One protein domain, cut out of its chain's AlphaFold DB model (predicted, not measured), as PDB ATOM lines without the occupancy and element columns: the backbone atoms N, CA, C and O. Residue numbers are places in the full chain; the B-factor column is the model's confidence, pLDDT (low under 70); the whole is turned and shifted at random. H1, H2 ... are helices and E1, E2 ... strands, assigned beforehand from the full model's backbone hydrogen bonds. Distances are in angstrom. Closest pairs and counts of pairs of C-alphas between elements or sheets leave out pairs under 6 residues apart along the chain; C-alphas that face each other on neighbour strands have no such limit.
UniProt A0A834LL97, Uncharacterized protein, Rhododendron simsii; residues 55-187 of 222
ATOM      1  N   ILE A  55     298.014 361.357 264.612       51.00
ATOM      2  CA  ILE A  55     299.316 361.158 265.255       51.00
ATOM      3  C   ILE A  55     300.422 361.205 264.202       51.00
ATOM      4  O   ILE A  55     300.690 360.248 263.482       51.00
ATOM      5  N   PRO A  56     301.129 362.320 264.106       49.22
ATOM      6  CA  PRO A  56     302.276 362.390 263.231       49.22
ATOM      7  C   PRO A  56     303.397 361.473 263.688       49.22
ATOM      8  O   PRO A  56     303.858 361.537 264.827       49.22
ATOM      9  N   ALA A  57     303.874 360.679 262.737       50.16
ATOM     10  CA  ALA A  57     304.871 359.644 262.941       50.16
ATOM     11  C   ALA A  57     306.110 360.083 263.759       50.16
ATOM     12  O   ALA A  57     306.593 359.281 264.547       50.16
ATOM     13  N   CYS A  58     306.604 361.334 263.676       40.53
ATOM     14  CA  CYS A  58     307.858 361.745 264.347       40.53
ATOM     15  C   CYS A  58     307.876 361.663 265.872       40.53
ATOM     16  O   CYS A  58     308.955 361.768 266.450       40.53
ATOM     17  N   TRP A  59     306.725 361.585 266.537       39.03
ATOM     18  CA  TRP A  59     306.696 361.446 267.994       39.03
ATOM     19  C   TRP A  59     306.295 360.037 268.447       39.03
ATOM     20  O   TRP A  59     306.516 359.691 269.603       39.03
ATOM     21  N   ALA A  60     305.767 359.211 267.539       42.38
ATOM     22  CA  ALA A  60     305.419 357.813 267.795       42.38
ATOM     23  C   ALA A  60     306.587 356.841 267.528       42.38
ATOM     24  O   ALA A  60     306.523 355.677 267.914       42.38
ATOM     25  N   THR A  61     307.674 357.305 266.903       41.38
ATOM     26  CA  THR A  61     308.794 356.464 266.443       41.38
ATOM     27  C   THR A  61     309.826 356.073 267.507       41.38
ATOM     28  O   THR A  61     310.848 355.479 267.169       41.38
ATOM     29  N   SER A  62     309.592 356.347 268.793       41.25
ATOM     30  CA  SER A  62     310.546 356.018 269.867       41.25
ATOM     31  C   SER A  62     310.046 355.025 270.919       41.25
ATOM     32  O   SER A  62     310.805 354.714 271.838       41.25
ATOM     33  N   PHE A  63     308.837 354.465 270.792       48.44
ATOM     34  CA  PHE A  63     308.310 353.522 271.786       48.44
ATOM     35  C   PHE A  63     307.636 352.300 271.169       48.44
ATOM     36  O   PHE A  63     306.904 352.400 270.190       48.44
ATOM     37  N   ASP A  64     307.893 351.128 271.751       56.25
ATOM     38  CA  ASP A  64     307.330 349.862 271.284       56.25
ATOM     39  C   ASP A  64     305.821 349.809 271.528       56.25
ATOM     40  O   ASP A  64     305.369 349.282 272.537       56.25
ATOM     41  N   MET A  65     305.025 350.377 270.638       55.72
ATOM     42  CA  MET A  65     303.577 350.453 270.782       55.72
ATOM     43  C   MET A  65     302.926 349.090 270.504       55.72
ATOM     44  O   MET A  65     303.003 348.573 269.392       55.72
ATOM     45  N   VAL A  66     302.269 348.505 271.511       63.38
ATOM     46  CA  VAL A  66     301.553 347.225 271.388       63.38
ATOM     47  C   VAL A  66     300.138 347.386 271.915       63.38
ATOM     48  O   VAL A  66     299.961 347.746 273.075       63.38
ATOM     49  N   ALA A  67     299.144 347.050 271.091       65.12
ATOM     50  CA  ALA A  67     297.755 346.891 271.502       65.12
ATOM     51  C   ALA A  67     297.243 345.490 271.127       65.12
ATOM     52  O   ALA A  67     297.530 344.976 270.048       65.12
ATOM     53  N   LEU A  68     296.489 344.868 272.027       68.50
ATOM     54  CA  LEU A  68     295.809 343.590 271.846       68.50
ATOM     55  C   LEU A  68     294.322 343.791 272.052       68.50
ATOM     56  O   LEU A  68     293.922 344.363 273.058       68.50
ATOM     57  N   GLN A  69     293.504 343.267 271.151       72.25
ATOM     58  CA  GLN A  69     292.055 343.263 271.300       72.25
ATOM     59  C   GLN A  69     291.499 341.910 270.867       72.25
ATOM     60  O   GLN A  69     291.966 341.334 269.883       72.25
ATOM     61  N   GLY A  70     290.496 341.412 271.583       75.50
ATOM     62  CA  GLY A  70     289.796 340.192 271.196       75.50
ATOM     63  C   GLY A  70     288.912 339.624 272.296       75.50
ATOM     64  O   GLY A  70     288.788 340.217 273.368       75.50
ATOM     65  N   ASP A  71     288.333 338.464 271.999       74.50
ATOM     66  CA  ASP A  71     287.601 337.628 272.948       74.50
ATOM     67  C   ASP A  71     288.589 336.774 273.758       74.50
ATOM     68  O   ASP A  71     289.234 335.859 273.235       74.50
ATOM     69  N   PHE A  72     288.710 337.074 275.049       81.44
ATOM     70  CA  PHE A  72     289.589 336.349 275.966       81.44
ATOM     71  C   PHE A  72     288.894 335.179 276.667       81.44
ATOM     72  O   PHE A  72     289.573 334.409 277.350       81.44
ATOM     73  N   ASN A  73     287.565 335.048 276.543       84.25
ATOM     74  CA  ASN A  73     286.748 334.115 277.330       84.25
ATOM     75  C   ASN A  73     287.079 334.145 278.840       84.25
ATOM     76  O   ASN A  73     287.029 333.134 279.541       84.25
ATOM     77  N   GLN A  74     287.477 335.315 279.342       87.88
ATOM     78  CA  GLN A  74     287.946 335.519 280.705       87.88
ATOM     79  C   GLN A  74     287.617 336.944 281.126       87.88
ATOM     80  O   GLN A  74     287.961 337.893 280.431       87.88
ATOM     81  N   VAL A  75     286.992 337.099 282.290       92.75
ATOM     82  CA  VAL A  75     286.772 338.417 282.898       92.75
ATOM     83  C   VAL A  75     288.051 338.907 283.584       92.75
ATOM     84  O   VAL A  75     288.765 338.106 284.196       92.75
ATOM     85  N   ALA A  76     288.352 340.205 283.497       91.94
ATOM     86  CA  ALA A  76     289.539 340.792 284.130       91.94
ATOM     87  C   ALA A  76     289.296 341.208 285.589       91.94
ATOM     88  O   ALA A  76     290.229 341.216 286.396       91.94
ATOM     89  N   ARG A  77     288.046 341.537 285.940       94.12
ATOM     90  CA  ARG A  77     287.644 341.987 287.280       94.12
ATOM     91  C   ARG A  77     286.354 341.311 287.744       94.12
ATOM     92  O   ARG A  77     285.607 340.762 286.938       94.12
ATOM     93  N   VAL A  78     286.062 341.365 289.044       95.38
ATOM     94  CA  VAL A  78     284.806 340.812 289.589       95.38
ATOM     95  C   VAL A  78     283.602 341.563 289.020       95.38
ATOM     96  O   VAL A  78     282.597 340.954 288.666       95.38
ATOM     97  N   GLU A  79     283.735 342.876 288.841       95.06
ATOM     98  CA  GLU A  79     282.683 343.759 288.333       95.06
ATOM     99  C   GLU A  79     282.426 343.569 286.830       95.06
ATOM    100  O   GLU A  79     281.501 344.168 286.276       95.06
ATOM    101  N   ASP A  80     283.266 342.790 286.147       94.38
ATOM    102  CA  ASP A  80     283.113 342.428 284.737       94.38
ATOM    103  C   ASP A  80     282.174 341.222 284.547       94.38
ATOM    104  O   ASP A  80     281.963 340.782 283.417       94.38
ATOM    105  N   LYS A  81     281.547 340.734 285.630       96.00
ATOM    106  CA  LYS A  81     280.503 339.705 285.621       96.00
ATOM    107  C   LYS A  81     279.274 340.133 286.427       96.00
ATOM    108  O   LYS A  81     279.391 340.681 287.519       96.00
ATOM    109  N   ILE A  82     278.086 339.833 285.902       95.06
ATOM    110  CA  ILE A  82     276.803 339.940 286.610       95.06
ATOM    111  C   ILE A  82     276.120 338.575 286.591       95.06
ATOM    112  O   ILE A  82     276.032 337.956 285.532       95.06
ATOM    113  N   GLY A  83     275.598 338.156 287.747       93.94
ATOM    114  CA  GLY A  83     274.865 336.903 287.915       93.94
ATOM    115  C   GLY A  83     275.753 335.655 287.943       93.94
ATOM    116  O   GLY A  83     276.959 335.707 287.690       93.94
ATOM    117  N   GLY A  84     275.143 334.514 288.268       92.25
ATOM    118  CA  GLY A  84     275.853 333.248 288.454       92.25
ATOM    119  C   GLY A  84     276.902 333.295 289.574       92.25
ATOM    120  O   GLY A  84     276.848 334.125 290.480       92.25
ATOM    121  N   ASN A  85     277.875 332.384 289.508       91.50
ATOM    122  CA  ASN A  85     278.964 332.325 290.484       91.50
ATOM    123  C   ASN A  85     279.971 333.465 290.284       91.50
ATOM    124  O   ASN A  85     280.291 333.836 289.150       91.50
ATOM    125  N   LEU A  86     280.531 333.950 291.397       91.94
ATOM    126  CA  LEU A  86     281.632 334.910 291.372       91.94
ATOM    127  C   LEU A  86     282.822 334.357 290.569       91.94
ATOM    128  O   LEU A  86     283.113 333.157 290.653       91.94
ATOM    129  N   PRO A  87     283.544 335.213 289.821       92.81
ATOM    130  CA  PRO A  87     284.754 334.789 289.136       92.81
ATOM    131  C   PRO A  87     285.776 334.216 290.121       92.81
ATOM    132  O   PRO A  87     285.985 334.744 291.214       92.81
ATOM    133  N   SER A  88     286.446 333.137 289.717       91.94
ATOM    134  CA  SER A  88     287.508 332.537 290.523       91.94
ATOM    135  C   SER A  88     288.668 333.516 290.693       91.94
ATOM    136  O   SER A  88     289.255 333.963 289.705       91.94
ATOM    137  N   GLN A  89     289.049 333.783 291.945       92.56
ATOM    138  CA  GLN A  89     290.176 334.662 292.275       92.56
ATOM    139  C   GLN A  89     291.485 334.183 291.637       92.56
ATOM    140  O   GLN A  89     292.255 334.984 291.124       92.56
ATOM    141  N   ASN A  90     291.691 332.867 291.548       88.69
ATOM    142  CA  ASN A  90     292.866 332.292 290.887       88.69
ATOM    143  C   ASN A  90     292.842 332.484 289.361       88.69
ATOM    144  O   ASN A  90     293.890 332.470 288.709       88.69
ATOM    145  N   SER A  91     291.654 332.600 288.757       84.94
ATOM    146  CA  SER A  91     291.534 332.916 287.330       84.94
ATOM    147  C   SER A  91     291.828 334.386 287.075       84.94
ATOM    148  O   SER A  91     292.659 334.687 286.223       84.94
ATOM    149  N   LEU A  92     291.222 335.269 287.877       91.50
ATOM    150  CA  LEU A  92     291.465 336.711 287.836       91.50
ATOM    151  C   LEU A  92     292.946 337.036 288.037       91.50
ATOM    152  O   LEU A  92     293.527 337.729 287.208       91.50
ATOM    153  N   ALA A  93     293.561 336.514 289.102       91.31
ATOM    154  CA  ALA A  93     294.964 336.759 289.419       91.31
ATOM    155  C   ALA A  93     295.866 336.308 288.268       91.31
ATOM    156  O   ALA A  93     296.564 337.118 287.683       91.31
ATOM    157  N   SER A  94     295.738 335.054 287.830       85.94
ATOM    158  CA  SER A  94     296.582 334.523 286.757       85.94
ATOM    159  C   SER A  94     296.420 335.247 285.415       85.94
ATOM    160  O   SER A  94     297.374 335.291 284.643       85.94
ATOM    161  N   PHE A  95     295.227 335.760 285.099       87.88
ATOM    162  CA  PHE A  95     295.022 336.555 283.890       87.88
ATOM    163  C   PHE A  95     295.660 337.945 284.019       87.88
ATOM    164  O   PHE A  95     296.383 338.370 283.121       87.88
ATOM    165  N   ASN A  96     295.465 338.620 285.154       91.56
ATOM    166  CA  ASN A  96     296.069 339.927 285.420       91.56
ATOM    167  C   ASN A  96     297.598 339.859 285.561       91.56
ATOM    168  O   ASN A  96     298.282 340.760 285.086       91.56
ATOM    169  N   ASP A  97     298.141 338.784 286.133       87.50
ATOM    170  CA  ASP A  97     299.583 338.532 286.203       87.50
ATOM    171  C   ASP A  97     300.171 338.427 284.795       87.50
ATOM    172  O   ASP A  97     301.169 339.076 284.503       87.50
ATOM    173  N   MET A  98     299.507 337.697 283.887       85.69
ATOM    174  CA  MET A  98     299.922 337.598 282.483       85.69
ATOM    175  C   MET A  98     299.916 338.965 281.789       85.69
ATOM    176  O   MET A  98     300.881 339.300 281.101       85.69
ATOM    177  N   LEU A  99     298.869 339.774 281.988       84.50
ATOM    178  CA  LEU A  99     298.796 341.129 281.432       84.50
ATOM    179  C   LEU A  99     299.923 342.019 281.975       84.50
ATOM    180  O   LEU A  99     300.641 342.644 281.195       84.50
ATOM    181  N   SER A 100     300.127 342.010 283.294       86.38
ATOM    182  CA  SER A 100     301.190 342.748 283.988       86.38
ATOM    183  C   SER A 100     302.578 342.356 283.477       86.38
ATOM    184  O   SER A 100     303.386 343.201 283.099       86.38
ATOM    185  N   GLU A 101     302.825 341.056 283.350       79.00
ATOM    186  CA  GLU A 101     304.047 340.480 282.802       79.00
ATOM    187  C   GLU A 101     304.305 340.817 281.325       79.00
ATOM    188  O   GLU A 101     305.438 340.677 280.849       79.00
ATOM    189  N   CYS A 102     303.261 341.186 280.581       72.44
ATOM    190  CA  CYS A 102     303.357 341.676 279.209       72.44
ATOM    191  C   CYS A 102     303.451 343.208 279.138       72.44
ATOM    192  O   CYS A 102     303.564 343.749 278.040       72.44
ATOM    193  N   GLY A 103     303.398 343.905 280.279       77.69
ATOM    194  CA  GLY A 103     303.340 345.365 280.344       77.69
ATOM    195  C   GLY A 103     302.041 345.933 279.773       77.69
ATOM    196  O   GLY A 103     302.044 347.047 279.266       77.69
ATOM    197  N   LEU A 104     300.954 345.159 279.799       82.31
ATOM    198  CA  LEU A 104     299.678 345.506 279.186       82.31
ATOM    199  C   LEU A 104     298.680 346.037 280.213       82.31
ATOM    200  O   LEU A 104     298.498 345.480 281.295       82.31
ATOM    201  N   VAL A 105     297.976 347.092 279.827       85.62
ATOM    202  CA  VAL A 105     296.972 347.792 280.622       85.62
ATOM    203  C   VAL A 105     295.663 347.918 279.838       85.62
ATOM    204  O   VAL A 105     295.665 348.255 278.656       85.62
ATOM    205  N   ASP A 106     294.530 347.652 280.498       87.06
ATOM    206  CA  ASP A 106     293.174 347.691 279.910       87.06
ATOM    207  C   ASP A 106     292.874 349.083 279.345       87.06
ATOM    208  O   ASP A 106     292.890 350.057 280.097       87.06
ATOM    209  N   LEU A 107     292.617 349.180 278.039       78.75
ATOM    210  CA  LEU A 107     292.385 350.437 277.316       78.75
ATOM    211  C   LEU A 107     291.055 351.118 277.635       78.75
ATOM    212  O   LEU A 107     290.782 352.192 277.090       78.75
ATOM    213  N   GLU A 108     290.265 350.507 278.517       72.81
ATOM    214  CA  GLU A 108     288.918 350.928 278.870       72.81
ATOM    215  C   GLU A 108     287.974 350.869 277.655       72.81
ATOM    216  O   GLU A 108     288.375 350.696 276.502       72.81
ATOM    217  N   PHE A 109     286.671 350.937 277.905       70.62
ATOM    218  CA  PHE A 109     285.654 350.801 276.867       70.62
ATOM    219  C   PHE A 109     284.834 352.084 276.759       70.62
ATOM    220  O   PHE A 109     284.604 352.793 277.738       70.62
ATOM    221  N   LYS A 110     284.338 352.361 275.552       67.06
ATOM    222  CA  LYS A 110     283.281 353.348 275.326       67.06
ATOM    223  C   LYS A 110     282.036 352.612 274.850       67.06
ATOM    224  O   LYS A 110     282.089 351.917 273.842       67.06
ATOM    225  N   GLY A 111     280.921 352.790 275.557       72.69
ATOM    226  CA  GLY A 111     279.652 352.131 275.241       72.69
ATOM    227  C   GLY A 111     279.291 351.017 276.232       72.69
ATOM    228  O   GLY A 111     279.661 351.112 277.404       72.69
ATOM    229  N   PRO A 112     278.521 349.997 275.808       74.94
ATOM    230  CA  PRO A 112     278.104 348.901 276.679       74.94
ATOM    231  C   PRO A 112     279.300 348.153 277.277       74.94
ATOM    232  O   PRO A 112     280.203 347.739 276.557       74.94
ATOM    233  N   LYS A 113     279.287 347.970 278.603       87.00
ATOM    234  CA  LYS A 113     280.364 347.293 279.340       87.00
ATOM    235  C   LYS A 113     280.451 345.797 279.031       87.00
ATOM    236  O   LYS A 113     281.547 345.265 278.899       87.00
ATOM    237  N   PHE A 114     279.305 345.119 278.999       89.81
ATOM    238  CA  PHE A 114     279.219 343.666 278.856       89.81
ATOM    239  C   PHE A 114     279.085 343.290 277.387       89.81
ATOM    240  O   PHE A 114     278.300 343.901 276.661       89.81
ATOM    241  N   THR A 115     279.838 342.277 276.976       83.81
ATOM    242  CA  THR A 115     279.970 341.879 275.569       83.81
ATOM    243  C   THR A 115     279.368 340.502 275.304       83.81
ATOM    244  O   THR A 115     279.041 340.181 274.165       83.81
ATOM    245  N   TRP A 116     279.086 339.741 276.365       92.06
ATOM    246  CA  TRP A 116     278.403 338.458 276.305       92.06
ATOM    247  C   TRP A 116     277.243 338.371 277.303       92.06
ATOM    248  O   TRP A 116     277.279 338.950 278.394       92.06
ATOM    249  N   ARG A 117     276.207 337.610 276.936       89.88
ATOM    250  CA  ARG A 117     275.103 337.221 277.821       89.88
ATOM    251  C   ARG A 117     274.643 335.799 277.521       89.88
ATOM    252  O   ARG A 117     274.625 335.381 276.367       89.88
ATOM    253  N   ASN A 118     274.144 335.103 278.535       91.12
ATOM    254  CA  ASN A 118     273.686 333.715 278.395       91.12
ATOM    255  C   ASN A 118     272.256 333.553 277.837       91.12
ATOM    256  O   ASN A 118     271.740 332.439 277.790       91.12
ATOM    257  N   ASN A 119     271.588 334.652 277.465       88.81
ATOM    258  CA  ASN A 119     270.194 334.691 276.995       88.81
ATOM    259  C   ASN A 119     269.142 334.057 277.930       88.81
ATOM    260  O   ASN A 119     268.027 333.782 277.490       88.81
ATOM    261  N   ARG A 120     269.444 333.888 279.222       89.88
ATOM    262  CA  ARG A 120     268.464 333.476 280.240       89.88
ATOM    263  C   ARG A 120     267.861 334.698 280.940       89.88
ATOM    264  O   ARG A 120     268.211 335.839 280.630       89.88
ATOM    265  N   SER A 121     266.923 334.463 281.849       90.38
ATOM    266  CA  SER A 121     266.216 335.491 282.621       90.38
ATOM    267  C   SER A 121     266.082 335.075 284.085       90.38
ATOM    268  O   SER A 121     266.176 333.891 284.393       90.38
ATOM    269  N   GLY A 122     265.799 336.032 284.970       91.31
ATOM    270  CA  GLY A 122     265.631 335.761 286.399       91.31
ATOM    271  C   GLY A 122     266.964 335.470 287.088       91.31
ATOM    272  O   GLY A 122     267.972 336.092 286.762       91.31
ATOM    273  N   GLU A 123     266.965 334.531 288.033       90.25
ATOM    274  CA  GLU A 123     268.147 334.169 288.832       90.25
ATOM    275  C   GLU A 123     269.280 333.557 287.991       90.25
ATOM    276  O   GLU A 123     270.453 333.718 288.317       90.25
ATOM    277  N   ASP A 124     268.938 332.948 286.853       91.12
ATOM    278  CA  ASP A 124     269.900 332.361 285.917       91.12
ATOM    279  C   ASP A 124     270.511 333.381 284.948       91.12
ATOM    280  O   ASP A 124     271.279 333.002 284.064       91.12
ATOM    281  N   PHE A 125     270.149 334.664 285.023       92.19
ATOM    282  CA  PHE A 125     270.664 335.681 284.108       92.19
ATOM    283  C   PHE A 125     272.151 335.951 284.352       92.19
ATOM    284  O   PHE A 125     272.544 336.294 285.465       92.19
ATOM    285  N   ILE A 126     272.972 335.841 283.298       94.06
ATOM    286  CA  ILE A 126     274.417 336.099 283.367       94.06
ATOM    287  C   ILE A 126     274.849 337.028 282.230       94.06
ATOM    288  O   ILE A 126     274.467 336.823 281.072       94.06
ATOM    289  N   MET A 127     275.689 338.012 282.561       94.94
ATOM    290  CA  MET A 127     276.428 338.843 281.605       94.94
ATOM    291  C   MET A 127     277.905 338.919 281.969       94.94
ATOM    292  O   MET A 127     278.251 338.987 283.149       94.94
ATOM    293  N   GLU A 128     278.764 338.963 280.955       93.88
ATOM    294  CA  GLU A 128     280.217 339.033 281.121       93.88
ATOM    295  C   GLU A 128     280.843 340.014 280.120       93.88
ATOM    296  O   GLU A 128     280.360 340.191 278.998       93.88
ATOM    297  N   ARG A 129     281.919 340.682 280.538       92.94
ATOM    298  CA  ARG A 129     282.827 341.420 279.653       92.94
ATOM    299  C   ARG A 129     284.021 340.518 279.354       92.94
ATOM    300  O   ARG A 129     284.901 340.371 280.199       92.94
ATOM    301  N   ILE A 130     284.018 339.914 278.170       87.75
ATOM    302  CA  ILE A 130     285.060 338.973 277.723       87.75
ATOM    303  C   ILE A 130     285.793 339.456 276.471       87.75
ATOM    304  O   ILE A 130     286.937 339.062 276.252       87.75
ATOM    305  N   ASP A 131     285.193 340.381 275.719       83.19
ATOM    306  CA  ASP A 131     285.869 341.116 274.656       83.19
ATOM    307  C   ASP A 131     286.529 342.359 275.255       83.19
ATOM    308  O   ASP A 131     285.866 343.255 275.793       83.19
ATOM    309  N   MET A 132     287.858 342.404 275.210       86.06
ATOM    310  CA  MET A 132     288.653 343.450 275.855       86.06
ATOM    311  C   MET A 132     289.765 343.940 274.935       86.06
ATOM    312  O   MET A 132     290.141 343.263 273.979       86.06
ATOM    313  N   ALA A 133     290.286 345.128 275.238       80.31
ATOM    314  CA  ALA A 133     291.454 345.689 274.583       80.31
ATOM    315  C   ALA A 133     292.479 346.117 275.638       80.31
ATOM    316  O   ALA A 133     292.128 346.748 276.632       80.31
ATOM    317  N   PHE A 134     293.745 345.790 275.415       83.06
ATOM    318  CA  PHE A 134     294.868 346.123 276.278       83.06
ATOM    319  C   PHE A 134     295.968 346.760 275.441       83.06
ATOM    320  O   PHE A 134     296.149 346.385 274.290       83.06
ATOM    321  N   ALA A 135     296.731 347.683 276.004       79.00
ATOM    322  CA  ALA A 135     297.945 348.180 275.368       79.00
ATOM    323  C   ALA A 135     299.015 348.448 276.405       79.00
ATOM    324  O   ALA A 135     298.709 348.494 277.590       79.00
ATOM    325  N   ASN A 136     300.252 348.654 275.988       78.25
ATOM    326  CA  ASN A 136     301.262 349.152 276.908       78.25
ATOM    327  C   ASN A 136     301.074 350.638 277.252       78.25
ATOM    328  O   ASN A 136     300.348 351.377 276.579       78.25
ATOM    329  N   SER A 137     301.717 351.064 278.340       77.94
ATOM    330  CA  SER A 137     301.612 352.427 278.875       77.94
ATOM    331  C   SER A 137     302.024 353.482 277.853       77.94
ATOM    332  O   SER A 137     301.346 354.498 277.716       77.94
ATOM    333  N   GLU A 138     303.066 353.202 277.073       71.94
ATOM    334  CA  GLU A 138     303.569 354.105 276.045       71.94
ATOM    335  C   GLU A 138     302.505 354.387 274.978       71.94
ATOM    336  O   GLU A 138     302.291 355.540 274.614       71.94
ATOM    337  N   TRP A 139     301.759 353.366 274.532       72.94
ATOM    338  CA  TRP A 139     300.653 353.565 273.591       72.94
ATOM    339  C   TRP A 139     299.556 354.462 274.177       72.94
ATOM    340  O   TRP A 139     299.026 355.340 273.493       72.94
ATOM    341  N   ARG A 140     299.220 354.262 275.458       70.44
ATOM    342  CA  ARG A 140     298.179 355.035 276.151       70.44
ATOM    343  C   ARG A 140     298.553 356.510 276.256       70.44
ATOM    344  O   ARG A 140     297.748 357.363 275.887       70.44
ATOM    345  N   GLU A 141     299.762 356.801 276.725       71.31
ATOM    346  CA  GLU A 141     300.261 358.170 276.889       71.31
ATOM    347  C   GLU A 141     300.280 358.921 275.560       71.31
ATOM    348  O   GLU A 141     299.821 360.060 275.462       71.31
ATOM    349  N   LEU A 142     300.757 358.249 274.518       63.97
ATOM    350  CA  LEU A 142     300.829 358.782 273.171       63.97
ATOM    351  C   LEU A 142     299.448 359.084 272.591       63.97
ATOM    352  O   LEU A 142     299.220 360.186 272.099       63.97
ATOM    353  N   ARG A 143     298.486 358.166 272.715       62.78
ATOM    354  CA  ARG A 143     297.099 358.419 272.300       62.78
ATOM    355  C   ARG A 143     296.492 359.619 273.025       62.78
ATOM    356  O   ARG A 143     295.762 360.404 272.425       62.78
ATOM    357  N   GLU A 144     296.771 359.779 274.312       67.75
ATOM    358  CA  GLU A 144     296.296 360.943 275.057       67.75
ATOM    359  C   GLU A 144     296.940 362.248 274.579       67.75
ATOM    360  O   GLU A 144     296.263 363.271 274.484       67.75
ATOM    361  N   GLN A 145     298.236 362.227 274.264       62.66
ATOM    362  CA  GLN A 145     298.952 363.378 273.712       62.66
ATOM    363  C   GLN A 145     298.478 363.717 272.292       62.66
ATOM    364  O   GLN A 145     298.283 364.895 271.989       62.66
ATOM    365  N   ALA A 146     298.206 362.713 271.454       56.66
ATOM    366  CA  ALA A 146     297.610 362.850 270.123       56.66
ATOM    367  C   ALA A 146     296.345 363.689 270.143       56.66
ATOM    368  O   ALA A 146     296.235 364.708 269.461       56.66
ATOM    369  N   MET A 147     295.419 363.252 271.002       59.31
ATOM    370  CA  MET A 147     294.109 363.850 271.183       59.31
ATOM    371  C   MET A 147     294.223 365.310 271.636       59.31
ATOM    372  O   MET A 147     293.278 366.074 271.461       59.31
ATOM    373  N   ARG A 148     295.371 365.704 272.208       60.16
ATOM    374  CA  ARG A 148     295.662 367.068 272.663       60.16
ATOM    375  C   ARG A 148     296.395 367.934 271.621       60.16
ATOM    376  O   ARG A 148     296.265 369.149 271.710       60.16
ATOM    377  N   SER A 149     297.160 367.364 270.677       49.22
ATOM    378  CA  SER A 149     298.264 368.101 270.008       49.22
ATOM    379  C   SER A 149     298.187 368.264 268.478       49.22
ATOM    380  O   SER A 149     298.718 369.236 267.954       49.22
ATOM    381  N   GLY A 150     297.549 367.362 267.729       52.00
ATOM    382  CA  GLY A 150     297.133 367.613 266.335       52.00
ATOM    383  C   GLY A 150     298.155 367.918 265.205       52.00
ATOM    384  O   GLY A 150     297.681 368.393 264.175       52.00
ATOM    385  N   SER A 151     299.487 367.709 265.284       43.66
ATOM    386  CA  SER A 151     300.378 367.665 264.076       43.66
ATOM    387  C   SER A 151     301.887 367.421 264.324       43.66
ATOM    388  O   SER A 151     302.349 367.510 265.457       43.66
ATOM    389  N   GLY A 152     302.658 367.066 263.266       41.00
ATOM    390  CA  GLY A 152     304.056 366.581 263.334       41.00
ATOM    391  C   GLY A 152     304.629 365.953 262.033       41.00
ATOM    392  O   GLY A 152     303.961 365.855 261.007       41.00
ATOM    393  N   VAL A 153     305.918 365.609 262.085       41.84
ATOM    394  CA  VAL A 153     306.917 365.486 260.993       41.84
ATOM    395  C   VAL A 153     307.429 364.017 260.858       41.84
ATOM    396  O   VAL A 153     306.835 363.139 261.470       41.84
ATOM    397  N   ARG A 154     308.458 363.679 260.046       46.72
ATOM    398  CA  ARG A 154     308.929 362.295 259.715       46.72
ATOM    399  C   ARG A 154     310.461 362.082 259.784       46.72
ATOM    400  O   ARG A 154     311.199 363.006 259.446       46.72
ATOM    401  N   ASN A 155     310.912 360.849 260.081       47.34
ATOM    402  CA  ASN A 155     312.300 360.343 259.956       47.34
ATOM    403  C   ASN A 155     312.377 358.784 259.902       47.34
ATOM    404  O   ASN A 155     311.930 358.120 260.826       47.34
ATOM    405  N   GLN A 156     312.998 358.214 258.850       41.44
ATOM    406  CA  GLN A 156     312.884 356.791 258.439       41.44
ATOM    407  C   GLN A 156     313.807 355.771 259.147       41.44
ATOM    408  O   GLN A 156     313.437 354.613 259.295       41.44
ATOM    409  N   GLU A 157     315.006 356.143 259.608       42.12
ATOM    410  CA  GLU A 157     315.961 355.162 260.178       42.12
ATOM    411  C   GLU A 157     315.574 354.666 261.586       42.12
ATOM    412  O   GLU A 157     315.949 353.567 261.992       42.12
ATOM    413  N   GLY A 158     314.793 355.452 262.333       46.28
ATOM    414  CA  GLY A 158     314.262 355.040 263.637       46.28
ATOM    415  C   GLY A 158     313.135 354.007 263.533       46.28
ATOM    416  O   GLY A 158     312.954 353.202 264.445       46.28
ATOM    417  N   GLU A 159     312.418 353.990 262.407       43.00
ATOM    418  CA  GLU A 159     311.228 353.159 262.183       43.00
ATOM    419  C   GLU A 159     311.581 351.657 262.133       43.00
ATOM    420  O   GLU A 159     310.894 350.830 262.734       43.00
ATOM    421  N   GLU A 160     312.699 351.287 261.498       39.38
ATOM    422  CA  GLU A 160     313.103 349.881 261.331       39.38
ATOM    423  C   GLU A 160     313.572 349.228 262.647       39.38
ATOM    424  O   GLU A 160     313.216 348.085 262.960       39.38
ATOM    425  N   ALA A 161     314.337 349.960 263.462       45.09
ATOM    426  CA  ALA A 161     314.792 349.478 264.767       45.09
ATOM    427  C   ALA A 161     313.618 349.271 265.742       45.09
ATOM    428  O   ALA A 161     313.607 348.301 266.508       45.09
ATOM    429  N   LEU A 162     312.610 350.143 265.663       48.34
ATOM    430  CA  LEU A 162     311.404 350.091 266.481       48.34
ATOM    431  C   LEU A 162     310.526 348.887 266.129       48.34
ATOM    432  O   LEU A 162     310.148 348.103 267.003       48.34
ATOM    433  N   MET A 163     310.275 348.674 264.835       45.56
ATOM    434  CA  MET A 163     309.470 347.552 264.351       45.56
ATOM    435  C   MET A 163     310.027 346.194 264.783       45.56
ATOM    436  O   MET A 163     309.278 345.270 265.116       45.56
ATOM    437  N   LYS A 164     311.354 346.074 264.868       49.12
ATOM    438  CA  LYS A 164     312.019 344.863 265.358       49.12
ATOM    439  C   LYS A 164     311.756 344.599 266.845       49.12
ATOM    440  O   LYS A 164     311.617 343.440 267.258       49.12
ATOM    441  N   SER A 165     311.679 345.652 267.650       48.41
ATOM    442  CA  SER A 165     311.438 345.563 269.090       48.41
ATOM    443  C   SER A 165     309.958 345.291 269.406       48.41
ATOM    444  O   SER A 165     309.656 344.355 270.156       48.41
ATOM    445  N   VAL A 166     309.033 345.947 268.694       51.00
ATOM    446  CA  VAL A 166     307.589 345.638 268.694       51.00
ATOM    447  C   VAL A 166     307.345 344.158 268.383       51.00
ATOM    448  O   VAL A 166     306.766 343.434 269.200       51.00
ATOM    449  N   CYS A 167     307.887 343.657 267.266       51.09
ATOM    450  CA  CYS A 167     307.785 342.244 266.883       51.09
ATOM    451  C   CYS A 167     308.286 341.286 267.974       51.09
ATOM    452  O   CYS A 167     307.767 340.177 268.131       51.09
ATOM    453  N   THR A 168     309.306 341.690 268.732       55.97
ATOM    454  CA  THR A 168     309.877 340.878 269.810       55.97
ATOM    455  C   THR A 168     308.947 340.827 271.022       55.97
ATOM    456  O   THR A 168     308.686 339.735 271.534       55.97
ATOM    457  N   LYS A 169     308.375 341.967 271.434       55.06
ATOM    458  CA  LYS A 169     307.407 342.041 272.543       55.06
ATOM    459  C   LYS A 169     306.125 341.271 272.239       55.06
ATOM    460  O   LYS A 169     305.673 340.478 273.063       55.06
ATOM    461  N   LEU A 170     305.592 341.410 271.027       53.88
ATOM    462  CA  LEU A 170     304.414 340.665 270.578       53.88
ATOM    463  C   LEU A 170     304.654 339.163 270.512       53.88
ATOM    464  O   LEU A 170     303.777 338.382 270.878       53.88
ATOM    465  N   ARG A 171     305.849 338.738 270.086       56.53
ATOM    466  CA  ARG A 171     306.228 337.321 270.118       56.53
ATOM    467  C   ARG A 171     306.257 336.797 271.553       56.53
ATOM    468  O   ARG A 171     305.711 335.727 271.801       56.53
ATOM    469  N   GLY A 172     306.823 337.559 272.489       62.56
ATOM    470  CA  GLY A 172     306.803 337.219 273.914       62.56
ATOM    471  C   GLY A 172     305.380 337.107 274.467       62.56
ATOM    472  O   GLY A 172     305.033 336.102 275.083       62.56
ATOM    473  N   CYS A 173     304.530 338.092 274.175       61.09
ATOM    474  CA  CYS A 173     303.137 338.092 274.610       61.09
ATOM    475  C   CYS A 173     302.337 336.924 274.008       61.09
ATOM    476  O   CYS A 173     301.604 336.239 274.718       61.09
ATOM    477  N   LYS A 174     302.541 336.613 272.722       61.50
ATOM    478  CA  LYS A 174     301.940 335.450 272.054       61.50
ATOM    479  C   LYS A 174     302.282 334.139 272.759       61.50
ATOM    480  O   LYS A 174     301.396 333.305 272.933       61.50
ATOM    481  N   GLU A 175     303.541 333.931 273.141       67.06
ATOM    482  CA  GLU A 175     303.934 332.703 273.844       67.06
ATOM    483  C   GLU A 175     303.324 332.635 275.249       67.06
ATOM    484  O   GLU A 175     302.786 331.591 275.618       67.06
ATOM    485  N   LYS A 176     303.267 333.757 275.977       67.12
ATOM    486  CA  LYS A 176     302.590 333.819 277.283       67.12
ATOM    487  C   LYS A 176     301.086 333.564 277.183       67.12
ATOM    488  O   LYS A 176     300.540 332.813 277.987       67.12
ATOM    489  N   LEU A 177     300.414 334.110 276.167       65.75
ATOM    490  CA  LEU A 177     298.993 333.853 275.906       65.75
ATOM    491  C   LEU A 177     298.733 332.383 275.572       65.75
ATOM    492  O   LEU A 177     297.766 331.803 276.067       65.75
ATOM    493  N   LYS A 178     299.597 331.750 274.770       64.56
ATOM    494  CA  LYS A 178     299.507 330.308 274.487       64.56
ATOM    495  C   LYS A 178     299.699 329.469 275.745       64.56
ATOM    496  O   LYS A 178     298.923 328.543 275.972       64.56
ATOM    497  N   GLU A 179     300.721 329.774 276.539       72.19
ATOM    498  CA  GLU A 179     301.018 329.074 277.788       72.19
ATOM    499  C   GLU A 179     299.864 329.211 278.781       72.19
ATOM    500  O   GLU A 179     299.398 328.212 279.331       72.19
ATOM    501  N   TRP A 180     299.355 330.430 278.961       75.56
ATOM    502  CA  TRP A 180     298.202 330.707 279.808       75.56
ATOM    503  C   TRP A 180     296.959 329.947 279.330       75.56
ATOM    504  O   TRP A 180     296.341 329.238 280.124       75.56
ATOM    505  N   ASN A 181     296.643 330.007 278.032       67.38
ATOM    506  CA  ASN A 181     295.506 329.297 277.445       67.38
ATOM    507  C   ASN A 181     295.616 327.779 277.676       67.38
ATOM    508  O   ASN A 181     294.666 327.135 278.121       67.38
ATOM    509  N   PHE A 182     296.803 327.205 277.456       68.19
ATOM    510  CA  PHE A 182     297.054 325.791 277.718       68.19
ATOM    511  C   PHE A 182     296.921 325.443 279.206       68.19
ATOM    512  O   PHE A 182     296.287 324.448 279.543       68.19
ATOM    513  N   ARG A 183     297.473 326.253 280.116       71.25
ATOM    514  CA  ARG A 183     297.382 326.004 281.565       71.25
ATOM    515  C   ARG A 183     295.957 326.120 282.097       71.25
ATOM    516  O   ARG A 183     295.584 325.358 282.984       71.25
ATOM    517  N   LYS A 184     295.172 327.070 281.586       67.56
ATOM    518  CA  LYS A 184     293.806 327.322 282.056       67.56
ATOM    519  C   LYS A 184     292.797 326.352 281.473       67.56
ATOM    520  O   LYS A 184     292.038 325.737 282.217       67.56
ATOM    521  N   PHE A 185     292.800 326.186 280.158       64.88
ATOM    522  CA  PHE A 185     291.765 325.416 279.477       64.88
ATOM    523  C   PHE A 185     292.230 324.005 279.097       64.88
ATOM    524  O   PHE A 185     291.404 323.107 278.902       64.88
ATOM    525  N   GLY A 186     293.539 323.746 279.096       65.88
ATOM    526  CA  GLY A 186     294.118 322.487 278.632       65.88
ATOM    527  C   GLY A 186     294.039 322.356 277.113       65.88
ATOM    528  O   GLY A 186     293.814 323.322 276.381       65.88
ATOM    529  N   ASN A 187     294.186 321.131 276.609       70.06
ATOM    530  CA  ASN A 187     293.935 320.863 275.198       70.06
ATOM    531  C   ASN A 187     292.422 320.777 274.948       70.06
ATOM    532  O   ASN A 187     291.825 319.704 275.029       70.06
TER     533      ASN A 187
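What this domain is: This is residues 55 to 187 of the 222 residues of an uncharacterized protein of Rhododendron simsii (UniProt A0A834LL97). A small three-stranded sheet, E1, E3 and E2, lies in the middle of a long, loose body; H2 packs on it, and the long helix H4 runs past, packing on H2. From one end of the sheet H3 leads off, with little H1 close by, while towards the other end the unnamed residues 107 to 130 make a long loop reaching as far as Gly 122. The printed part has 133 residues, with four named helices and three named strands in the order H1 E1 H2 E2 E3 H3 H4, mostly helix. The sheet's order is E1 - E3 - E2, all antiparallel. The whole is loose, with a radius of gyration of the C-alphas of 18.1 A, and elongated, spanning 58 by 34 by 20 A.

Where its parts are: Begin with E3, residues 131 to 136, 17.5 A long, from C-alpha 131 at (285.869, 341.116, 274.656). Its neighbours are E1, residues 67 to 71, 13.8 A, and E2, residues 104 to 106, 6.9 A. H2 is residues 89 to 101, 17.8 A; H3 is residues 137 to 149, 18.3 A; H1 is residues 57 to 60, 5.2 A. Find C-alpha 157 at (315.961, 355.162, 260.178); from there H4, residues 157 to 185, runs 42.9 A to C-alpha 185 at (291.765, 325.416, 279.477).

How they stand to each other: In the sheet, look first at E1 and E3, antiparallel at 164 degrees, where N 68 and O 134 are 2.7 A apart, within hydrogen-bond range. E2 and E3 form a hairpin, antiparallel at 133 degrees, with N 105 and O 135 at 2.7 A. E1, H2 and E2 make a split strand-helix-strand unit, two strands running the same way with E3 between them; its crossover is right-handed. H2 is on the sheet at a height of 9.0 A, over none of its strands; its closest C-alphas to E2 are those of Leu 99 and Val 105, 7.0 A. With residues 95 to 98 alone H2 touches H4, closest at the C-alphas of Met 98 and Lys 176, 7.0 A, at a shallow tilt of 17 degrees, opposite ways. H4 is only just not on the sheet, with 4 pairs of C-alphas within 10 A. H3 only grazes the sheet, with residues 137 to 140. H1 and H3 are close but not clearly touching, with the C-alphas of Ala 60 and Leu 142 7.1 A apart; H3 and H4 are apart. Every O i to N i+4 pair is within hydrogen-bond range in H2 and H3, and 24 of 25 in H4; H1 is too short for such a pair.

The domain as a whole: The C-alphas of Gly 122 and Glu 157, the two farthest apart, are 60.0 A from each other. The printed part has no cut. The links E1 to H2 and E2 to E3 are long, with 17 and 24 residues. The mean pLDDT of the printed part is 71.9, and 57 residues are under 70, among them residues 55 to 68 and 142 to 178.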